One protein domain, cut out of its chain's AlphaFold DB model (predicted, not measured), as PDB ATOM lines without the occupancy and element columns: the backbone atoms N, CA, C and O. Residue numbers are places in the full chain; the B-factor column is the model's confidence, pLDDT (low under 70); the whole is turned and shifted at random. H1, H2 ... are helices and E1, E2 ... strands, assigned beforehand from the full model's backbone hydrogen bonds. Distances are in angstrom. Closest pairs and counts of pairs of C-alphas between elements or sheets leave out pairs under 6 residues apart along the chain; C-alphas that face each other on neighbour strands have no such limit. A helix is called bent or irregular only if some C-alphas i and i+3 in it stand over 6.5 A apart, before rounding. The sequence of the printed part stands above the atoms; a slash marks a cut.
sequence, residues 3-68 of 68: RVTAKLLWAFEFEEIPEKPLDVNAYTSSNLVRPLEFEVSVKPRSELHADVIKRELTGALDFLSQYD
ATOM      1  N   ARG A   3     274.712 271.034 385.463       94.00
ATOM      2  CA  ARG A   3     274.756 270.323 386.748       94.00
ATOM      3  C   ARG A   3     275.952 269.377 386.867       94.00
ATOM      4  O   ARG A   3     276.576 269.347 387.917       94.00
ATOM      5  N   VAL A   4     276.285 268.645 385.798       93.88
ATOM      6  CA  VAL A   4     277.456 267.748 385.783       93.88
ATOM      7  C   VAL A   4     278.737 268.558 385.958       93.88
ATOM      8  O   VAL A   4     279.498 268.297 386.880       93.88
ATOM      9  N   THR A   5     278.926 269.604 385.149       95.75
ATOM     10  CA  THR A   5     280.082 270.502 385.252       95.75
ATOM     11  C   THR A   5     280.183 271.147 386.634       95.75
ATOM     12  O   THR A   5     281.256 271.151 387.221       95.75
ATOM     13  N   ALA A   6     279.070 271.629 387.196       96.81
ATOM     14  CA  ALA A   6     279.048 272.216 388.534       96.81
ATOM     15  C   ALA A   6     279.467 271.211 389.619       96.81
ATOM     16  O   ALA A   6     280.272 271.556 390.477       96.81
ATOM     17  N   LYS A   7     278.976 269.964 389.562       95.44
ATOM     18  CA  LYS A   7     279.387 268.905 390.497       95.44
ATOM     19  C   LYS A   7     280.871 268.560 390.360       95.44
ATOM     20  O   LYS A   7     281.550 268.437 391.373       95.44
ATOM     21  N   LEU A   8     281.374 268.446 389.129       96.69
ATOM     22  CA  LEU A   8     282.791 268.177 388.874       96.69
ATOM     23  C   LEU A   8     283.678 269.292 389.441       96.69
ATOM     24  O   LEU A   8     284.609 269.009 390.185       96.69
ATOM     25  N   LEU A   9     283.348 270.553 389.152       97.00
ATOM     26  CA  LEU A   9     284.104 271.709 389.639       97.00
ATOM     27  C   LEU A   9     284.011 271.883 391.159       97.00
ATOM     28  O   LEU A   9     284.981 272.331 391.771       97.00
ATOM     29  N   TRP A  10     282.873 271.531 391.764       97.25
ATOM     30  CA  TRP A  10     282.695 271.541 393.217       97.25
ATOM     31  C   TRP A  10     283.531 270.462 393.908       97.25
ATOM     32  O   TRP A  10     284.104 270.741 394.954       97.25
ATOM     33  N   ALA A  11     283.625 269.251 393.349       97.94
ATOM     34  CA  ALA A  11     284.229 268.121 394.054       97.94
ATOM     35  C   ALA A  11     285.728 267.921 393.769       97.94
ATOM     36  O   ALA A  11     286.449 267.419 394.634       97.94
ATOM     37  N   PHE A  12     286.199 268.309 392.581       98.44
ATOM     38  CA  PHE A  12     287.534 267.966 392.093       98.44
ATOM     39  C   PHE A  12     288.366 269.184 391.689       98.44
ATOM     40  O   PHE A  12     287.846 270.225 391.274       98.44
ATOM     41  N   GLU A  13     289.678 269.013 391.793       97.94
ATOM     42  CA  GLU A  13     290.685 269.842 391.138       97.94
ATOM     43  C   GLU A  13     291.156 269.137 389.871       97.94
ATOM     44  O   GLU A  13     291.327 267.915 389.862       97.94
ATOM     45  N   PHE A  14     291.348 269.923 388.815       97.06
ATOM     46  CA  PHE A  14     291.833 269.465 387.521       97.06
ATOM     47  C   PHE A  14     293.159 270.160 387.248       97.06
ATOM     48  O   PHE A  14     293.228 271.389 387.288       97.06
ATOM     49  N   GLU A  15     294.191 269.376 386.978       95.75
ATOM     50  CA  GLU A  15     295.535 269.863 386.689       95.75
ATOM     51  C   GLU A  15     296.042 269.219 385.399       95.75
ATOM     52  O   GLU A  15     295.725 268.069 385.078       95.75
ATOM     53  N   GLU A  16     296.831 269.974 384.647       95.56
ATOM     54  CA  GLU A  16     297.571 269.444 383.511       95.56
ATOM     55  C   GLU A  16     298.631 268.448 383.998       95.56
ATOM     56  O   GLU A  16     299.195 268.600 385.084       95.56
ATOM     57  N   ILE A  17     298.897 267.418 383.198       96.12
ATOM     58  CA  ILE A  17     299.986 266.479 383.467       96.12
ATOM     59  C   ILE A  17     301.263 267.094 382.874       96.12
ATOM     60  O   ILE A  17     301.314 267.256 381.655       96.12
ATOM     61  N   PRO A  18     302.296 267.431 383.674       93.00
ATOM     62  CA  PRO A  18     303.476 268.148 383.178       93.00
ATOM     63  C   PRO A  18     304.182 267.464 382.000       93.00
ATOM     64  O   PRO A  18     304.697 268.131 381.106       93.00
ATOM     65  N   GLU A  19     304.189 266.130 381.975       95.19
ATOM     66  CA  GLU A  19     304.810 265.324 380.920       95.19
ATOM     67  C   GLU A  19     303.950 265.215 379.649       95.19
ATOM     68  O   GLU A  19     304.434 264.737 378.620       95.19
ATOM     69  N   LYS A  20     302.675 265.623 379.708       92.69
ATOM     70  CA  LYS A  20     301.693 265.517 378.619       92.69
ATOM     71  C   LYS A  20     300.872 266.811 378.508       92.69
ATOM     72  O   LYS A  20     299.689 266.810 378.858       92.69
ATOM     73  N   PRO A  21     301.483 267.913 378.040       91.88
ATOM     74  CA  PRO A  21     300.782 269.178 377.925       91.88
ATOM     75  C   PRO A  21     299.612 269.099 376.935       91.88
ATOM     76  O   PRO A  21     299.673 268.394 375.924       91.88
ATOM     77  N   LEU A  22     298.546 269.833 377.231       94.00
ATOM     78  CA  LEU A  22     297.307 269.862 376.472       94.00
ATOM     79  C   LEU A  22     297.470 270.676 375.185       94.00
ATOM     80  O   LEU A  22     297.794 271.865 375.214       94.00
ATOM     81  N   ASP A  23     297.137 270.068 374.048       94.56
ATOM     82  CA  ASP A  23     296.911 270.812 372.809       94.56
ATOM     83  C   ASP A  23     295.470 271.331 372.769       94.56
ATOM     84  O   ASP A  23     294.521 270.610 372.454       94.56
ATOM     85  N   VAL A  24     295.310 272.621 373.060       94.44
ATOM     86  CA  VAL A  24     294.009 273.306 373.064       94.44
ATOM     87  C   VAL A  24     293.372 273.444 371.674       94.44
ATOM     88  O   VAL A  24     292.248 273.928 371.581       94.44
ATOM     89  N   ASN A  25     294.057 273.033 370.600       95.75
ATOM     90  CA  ASN A  25     293.556 273.048 369.223       95.75
ATOM     91  C   ASN A  25     293.374 271.642 368.629       95.75
ATOM     92  O   ASN A  25     292.964 271.513 367.472       95.75
ATOM     93  N   ALA A  26     293.615 270.583 369.403       96.31
ATOM     94  CA  ALA A  26     293.423 269.211 368.955       96.31
ATOM     95  C   ALA A  26     291.929 268.844 368.921       96.31
ATOM     96  O   ALA A  26     291.323 268.537 369.947       96.31
ATOM     97  N   TYR A  27     291.326 268.837 367.728       96.62
ATOM     98  CA  TYR A  27     289.906 268.521 367.522       96.62
ATOM     99  C   TYR A  27     289.690 267.520 366.386       96.62
ATOM    100  O   TYR A  27     290.458 267.443 365.428       96.62
ATOM    101  N   THR A  28     288.588 266.774 366.457       96.81
ATOM    102  CA  THR A  28     288.149 265.906 365.357       96.81
ATOM    103  C   THR A  28     287.704 266.731 364.147       96.81
ATOM    104  O   THR A  28     286.882 267.639 364.293       96.81
ATOM    105  N   SER A  29     288.110 266.335 362.941       93.12
ATOM    106  CA  SER A  29     287.581 266.873 361.680       93.12
ATOM    107  C   SER A  29     286.306 266.124 361.248       93.12
ATOM    108  O   SER A  29     286.325 265.341 360.298       93.12
ATOM    109  N   SER A  30     285.201 266.303 361.978       90.56
ATOM    110  CA  SER A  30     283.908 265.661 361.678       90.56
ATOM    111  C   SER A  30     282.731 266.625 361.854       90.56
ATOM    112  O   SER A  30     282.906 267.714 362.395       90.56
ATOM    113  N   ASN A  31     281.519 266.222 361.440       93.31
ATOM    114  CA  ASN A  31     280.302 267.032 361.611       93.31
ATOM    115  C   ASN A  31     280.040 267.411 363.079       93.31
ATOM    116  O   ASN A  31     279.485 268.472 363.349       93.31
ATOM    117  N   LEU A  32     280.445 266.552 364.022       93.12
ATOM    118  CA  LEU A  32     280.462 266.867 365.444       93.12
ATOM    119  C   LEU A  32     281.906 267.152 365.861       93.12
ATOM    120  O   LEU A  32     282.664 266.241 366.193       93.12
ATOM    121  N   VAL A  33     282.284 268.427 365.828       95.06
ATOM    122  CA  VAL A  33     283.605 268.875 366.269       95.06
ATOM    123  C   VAL A  33     283.695 268.755 367.789       95.06
ATOM    124  O   VAL A  33     282.942 269.395 368.522       95.06
ATOM    125  N   ARG A  34     284.624 267.928 368.267       95.06
ATOM    126  CA  ARG A  34     284.949 267.764 369.688       95.06
ATOM    127  C   ARG A  34     286.464 267.675 369.879       95.06
ATOM    128  O   ARG A  34     287.145 267.308 368.915       95.06
ATOM    129  N   PRO A  35     286.988 267.993 371.074       95.88
ATOM    130  CA  PRO A  35     288.397 267.776 371.371       95.88
ATOM    131  C   PRO A  35     288.793 266.319 371.102       95.88
ATOM    132  O   PRO A  35     287.965 265.413 371.267       95.88
ATOM    133  N   LEU A  36     290.039 266.092 370.687       95.62
ATOM    134  CA  LEU A  36     290.629 264.756 370.752       95.62
ATOM    135  C   LEU A  36     290.730 264.306 372.214       95.62
ATOM    136  O   LEU A  36     290.572 265.105 373.136       95.62
ATOM    137  N   GLU A  37     290.947 263.012 372.433       95.50
ATOM    138  CA  GLU A  37     291.157 262.495 373.783       95.50
ATOM    139  C   GLU A  37     292.407 263.130 374.401       95.50
ATOM    140  O   GLU A  37     293.450 263.238 373.757       95.50
ATOM    141  N   PHE A  38     292.274 263.565 375.650       95.12
ATOM    142  CA  PHE A  38     293.340 264.178 376.426       95.12
ATOM    143  C   PHE A  38     293.286 263.663 377.862       95.12
ATOM    144  O   PHE A  38     292.243 263.211 378.341       95.12
ATOM    145  N   GLU A  39     294.416 263.745 378.554       95.69
ATOM    146  CA  GLU A  39     294.555 263.290 379.933       95.69
ATOM    147  C   GLU A  39     294.753 264.484 380.867       95.69
ATOM    148  O   GLU A  39     295.382 265.479 380.510       95.69
ATOM    149  N   VAL A  40     294.214 264.379 382.079       95.75
ATOM    150  CA  VAL A  40     294.370 265.368 383.152       95.75
ATOM    151  C   VAL A  40     294.551 264.644 384.477       95.75
ATOM    152  O   VAL A  40     294.029 263.544 384.673       95.75
ATOM    153  N   SER A  41     295.261 265.276 385.405       96.44
ATOM    154  CA  SER A  41     295.267 264.853 386.800       96.44
ATOM    155  C   SER A  41     293.984 265.341 387.467       96.44
ATOM    156  O   SER A  41     293.625 266.516 387.358       96.44
ATOM    157  N   VAL A  42     293.273 264.436 388.143       97.12
ATOM    158  CA  VAL A  42     292.024 264.745 388.846       97.12
ATOM    159  C   VAL A  42     292.127 264.243 390.274       97.12
ATOM    160  O   VAL A  42     292.341 263.053 390.505       97.12
ATOM    161  N   LYS A  43     291.939 265.142 391.240       97.50
ATOM    162  CA  LYS A  43     291.963 264.809 392.672       97.50
ATOM    163  C   LYS A  43     290.777 265.440 393.399       97.50
ATOM    164  O   LYS A  43     290.364 266.541 393.027       97.50
ATOM    165  N   PRO A  44     290.191 264.780 394.415       98.00
ATOM    166  CA  PRO A  44     289.213 265.431 395.277       98.00
ATOM    167  C   PRO A  44     289.821 266.676 395.932       98.00
ATOM    168  O   PRO A  44     290.971 266.647 396.362       98.00
ATOM    169  N   ARG A  45     289.039 267.753 396.057       97.75
ATOM    170  CA  ARG A  45     289.491 268.999 396.712       97.75
ATOM    171  C   ARG A  45     289.826 268.817 398.192       97.75
ATOM    172  O   ARG A  45     290.630 269.560 398.744       97.75
ATOM    173  N   SER A  46     289.166 267.873 398.859       98.00
ATOM    174  CA  SER A  46     289.485 267.462 400.227       98.00
ATOM    175  C   SER A  46     288.855 266.110 400.560       98.00
ATOM    176  O   SER A  46     287.933 265.662 399.872       98.00
ATOM    177  N   GLU A  47     289.290 265.504 401.666       98.06
ATOM    178  CA  GLU A  47     288.684 264.276 402.206       98.06
ATOM    179  C   GLU A  47     287.179 264.433 402.467       98.06
ATOM    180  O   GLU A  47     286.397 263.549 402.137       98.06
ATOM    181  N   LEU A  48     286.738 265.608 402.938       98.12
ATOM    182  CA  LEU A  48     285.311 265.885 403.147       98.12
ATOM    183  C   LEU A  48     284.504 265.814 401.841       98.12
ATOM    184  O   LEU A  48     283.374 265.327 401.843       98.12
ATOM    185  N   HIS A  49     285.069 266.276 400.719       98.31
ATOM    186  CA  HIS A  49     284.416 266.122 399.417       98.31
ATOM    187  C   HIS A  49     284.367 264.644 399.017       98.31
ATOM    188  O   HIS A  49     283.323 264.174 398.567       98.31
ATOM    189  N   ALA A  50     285.459 263.901 399.223       97.81
ATOM    190  CA  ALA A  50     285.515 262.472 398.922       97.81
ATOM    191  C   ALA A  50     284.467 261.673 399.717       97.81
ATOM    192  O   ALA A  50     283.801 260.807 399.150       97.81
ATOM    193  N   ASP A  51     284.259 261.996 400.993       98.19
ATOM    194  CA  ASP A  51     283.250 261.350 401.838       98.19
ATOM    195  C   ASP A  51     281.823 261.620 401.350       98.19
ATOM    196  O   ASP A  51     281.004 260.700 401.270       98.19
ATOM    197  N   VAL A  52     281.522 262.861 400.948       97.69
ATOM    198  CA  VAL A  52     280.219 263.202 400.352       97.69
ATOM    199  C   VAL A  52     279.998 262.439 399.048       97.69
ATOM    200  O   VAL A  52     278.915 261.889 398.854       97.69
ATOM    201  N   ILE A  53     281.015 262.357 398.184       96.19
ATOM    202  CA  ILE A  53     280.942 261.619 396.915       96.19
ATOM    203  C   ILE A  53     280.670 260.135 397.167       96.19
ATOM    204  O   ILE A  53     279.772 259.574 396.546       96.19
ATOM    205  N   LYS A  54     281.400 259.501 398.096       96.94
ATOM    206  CA  LYS A  54     281.195 258.088 398.457       96.94
ATOM    207  C   LYS A  54     279.776 257.849 398.972       96.94
ATOM    208  O   LYS A  54     279.125 256.906 398.536       96.94
ATOM    209  N   ARG A  55     279.266 258.733 399.837       97.44
ATOM    210  CA  ARG A  55     277.888 258.657 400.344       97.44
ATOM    211  C   ARG A  55     276.850 258.797 399.226       97.44
ATOM    212  O   ARG A  55     275.885 258.039 399.199       97.44
ATOM    213  N   GLU A  56     277.022 259.765 398.323       95.69
ATOM    214  CA  GLU A  56     276.122 259.937 397.172       95.69
ATOM    215  C   GLU A  56     276.172 258.729 396.229       95.69
ATOM    216  O   GLU A  56     275.128 258.301 395.742       95.69
ATOM    217  N   LEU A  57     277.360 258.156 396.007       95.81
ATOM    218  CA  LEU A  57     277.543 256.959 395.192       95.81
ATOM    219  C   LEU A  57     276.776 255.768 395.767       95.81
ATOM    220  O   LEU A  57     276.078 255.103 395.012       95.81
ATOM    221  N   THR A  58     276.861 255.524 397.080       97.44
ATOM    222  CA  THR A  58     276.082 254.460 397.733       97.44
ATOM    223  C   THR A  58     274.591 254.628 397.457       97.44
ATOM    224  O   THR A  58     273.973 253.719 396.919       97.44
ATOM    225  N   GLY A  59     274.030 255.818 397.701       96.31
ATOM    226  CA  GLY A  59     272.607 256.062 397.443       96.31
ATOM    227  C   GLY A  59     272.214 255.927 395.965       96.31
ATOM    228  O   GLY A  59     271.106 255.492 395.656       96.31
ATOM    229  N   ALA A  60     273.115 256.275 395.043       95.56
ATOM    230  CA  ALA A  60     272.894 256.086 393.612       95.56
ATOM    231  C   ALA A  60     272.906 254.602 393.213       95.56
ATOM    232  O   ALA A  60     272.043 254.183 392.447       95.56
ATOM    233  N   LEU A  61     273.851 253.813 393.736       97.12
ATOM    234  CA  LEU A  61     273.915 252.369 393.502       97.12
ATOM    235  C   LEU A  61     272.698 251.657 394.097       97.12
ATOM    236  O   LEU A  61     272.084 250.843 393.414       97.12
ATOM    237  N   ASP A  62     272.285 252.031 395.309       97.62
ATOM    238  CA  ASP A  62     271.075 251.500 395.941       97.62
ATOM    239  C   ASP A  62     269.841 251.770 395.072       97.62
ATOM    240  O   ASP A  62     269.041 250.870 394.823       97.62
ATOM    241  N   PHE A  63     269.698 252.993 394.549       96.50
ATOM    242  CA  PHE A  63     268.617 253.326 393.624       96.50
ATOM    243  C   PHE A  63     268.675 252.497 392.335       96.50
ATOM    244  O   PHE A  63     267.634 252.045 391.860       96.50
ATOM    245  N   LEU A  64     269.863 252.309 391.756       97.12
ATOM    246  CA  LEU A  64     270.031 251.586 390.494       97.12
ATOM    247  C   LEU A  64     269.848 250.071 390.636       97.12
ATOM    248  O   LEU A  64     269.446 249.443 389.663       97.12
ATOM    249  N   SER A  65     270.043 249.510 391.832       97.19
ATOM    250  CA  SER A  65     269.937 248.067 392.100       97.19
ATOM    251  C   SER A  65     268.590 247.434 391.723       97.19
ATOM    252  O   SER A  65     268.502 246.230 391.527       97.19
ATOM    253  N   GLN A  66     267.526 248.232 391.585       96.69
ATOM    254  CA  GLN A  66     266.212 247.755 391.138       96.69
ATOM    255  C   GLN A  66     266.168 247.349 389.651       96.69
ATOM    256  O   GLN A  66     265.149 246.827 389.195       96.69
ATOM    257  N   TYR A  67     267.217 247.672 388.889       95.38
ATOM    258  CA  TYR A  67     267.328 247.414 387.454       95.38
ATOM    259  C   TYR A  67     268.348 246.317 387.107       95.38
ATOM    260  O   TYR A  67     268.509 246.029 385.920       95.38
ATOM    261  N   ASP A  68     269.014 245.739 388.111       80.94
ATOM    262  CA  ASP A  68     269.877 244.557 387.981       80.94
ATOM    263  C   ASP A  68     269.052 243.259 388.084       80.94
ATOM    264  O   ASP A  68     269.372 242.295 387.348       80.94
TER     265      ASP A  68
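Overview. This is residues 3 to 68 of the 68 residues of an uncharacterized protein of Exophiala spinifera (UniProt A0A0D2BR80). A short two-stranded antiparallel hairpin, E1 and E2, forms the base of an open U. The long loop of residues 16 to 40 makes one arm and H2 the other, with H1 between them; residues 54 to 68 stick out. The printed part has 66 residues, with two named helices and two named strands in the order H1, E1, E2, H2 along the chain; 38 residues are in named elements, and the class is mixed, helices and strands. It is only just extended, close to loose, with radius of gyration of the C-alphas 16.4 A and spans of 41 by 31 by 20 A.

Arrangement. Look first at the hairpin of E1, residues 12 to 15, and E2, residues 41 to 44: N 13 and O 43 are 2.8 A apart, within hydrogen-bond range. H1, residues 3 to 11, and H2, residues 47 to 67, only just touch, with 3 pairs of C-alphas within 8 A. The closest are those of Ala 11 and His 49, 5.7 A; H2 touches with residues 49 to 53 alone. Their lines stand at a steep tilt of 38 degrees, opposite ways. Every O i to N i+4 pair is within hydrogen-bond range in H1, and 15 of 17 in H2.

Along the chain. Find C-alpha 3 at (274.756, 270.323, 386.748), where H1 begins its 12.2 A. E1 spans 9.8 A and E2 10.4 A. H2 runs 31.0 A to C-alpha 67 at (267.328, 247.414, 387.454); it is only just irregular, C-alphas 63 and 66 being 6.6 A apart.

Size, cuts and confidence. The C-alphas farthest apart, Glu 19 and Gln 66, are 43.6 A apart. The link E1 to E2 is long; the printed part has no cut, and no printed residue is under 70 in pLDDT.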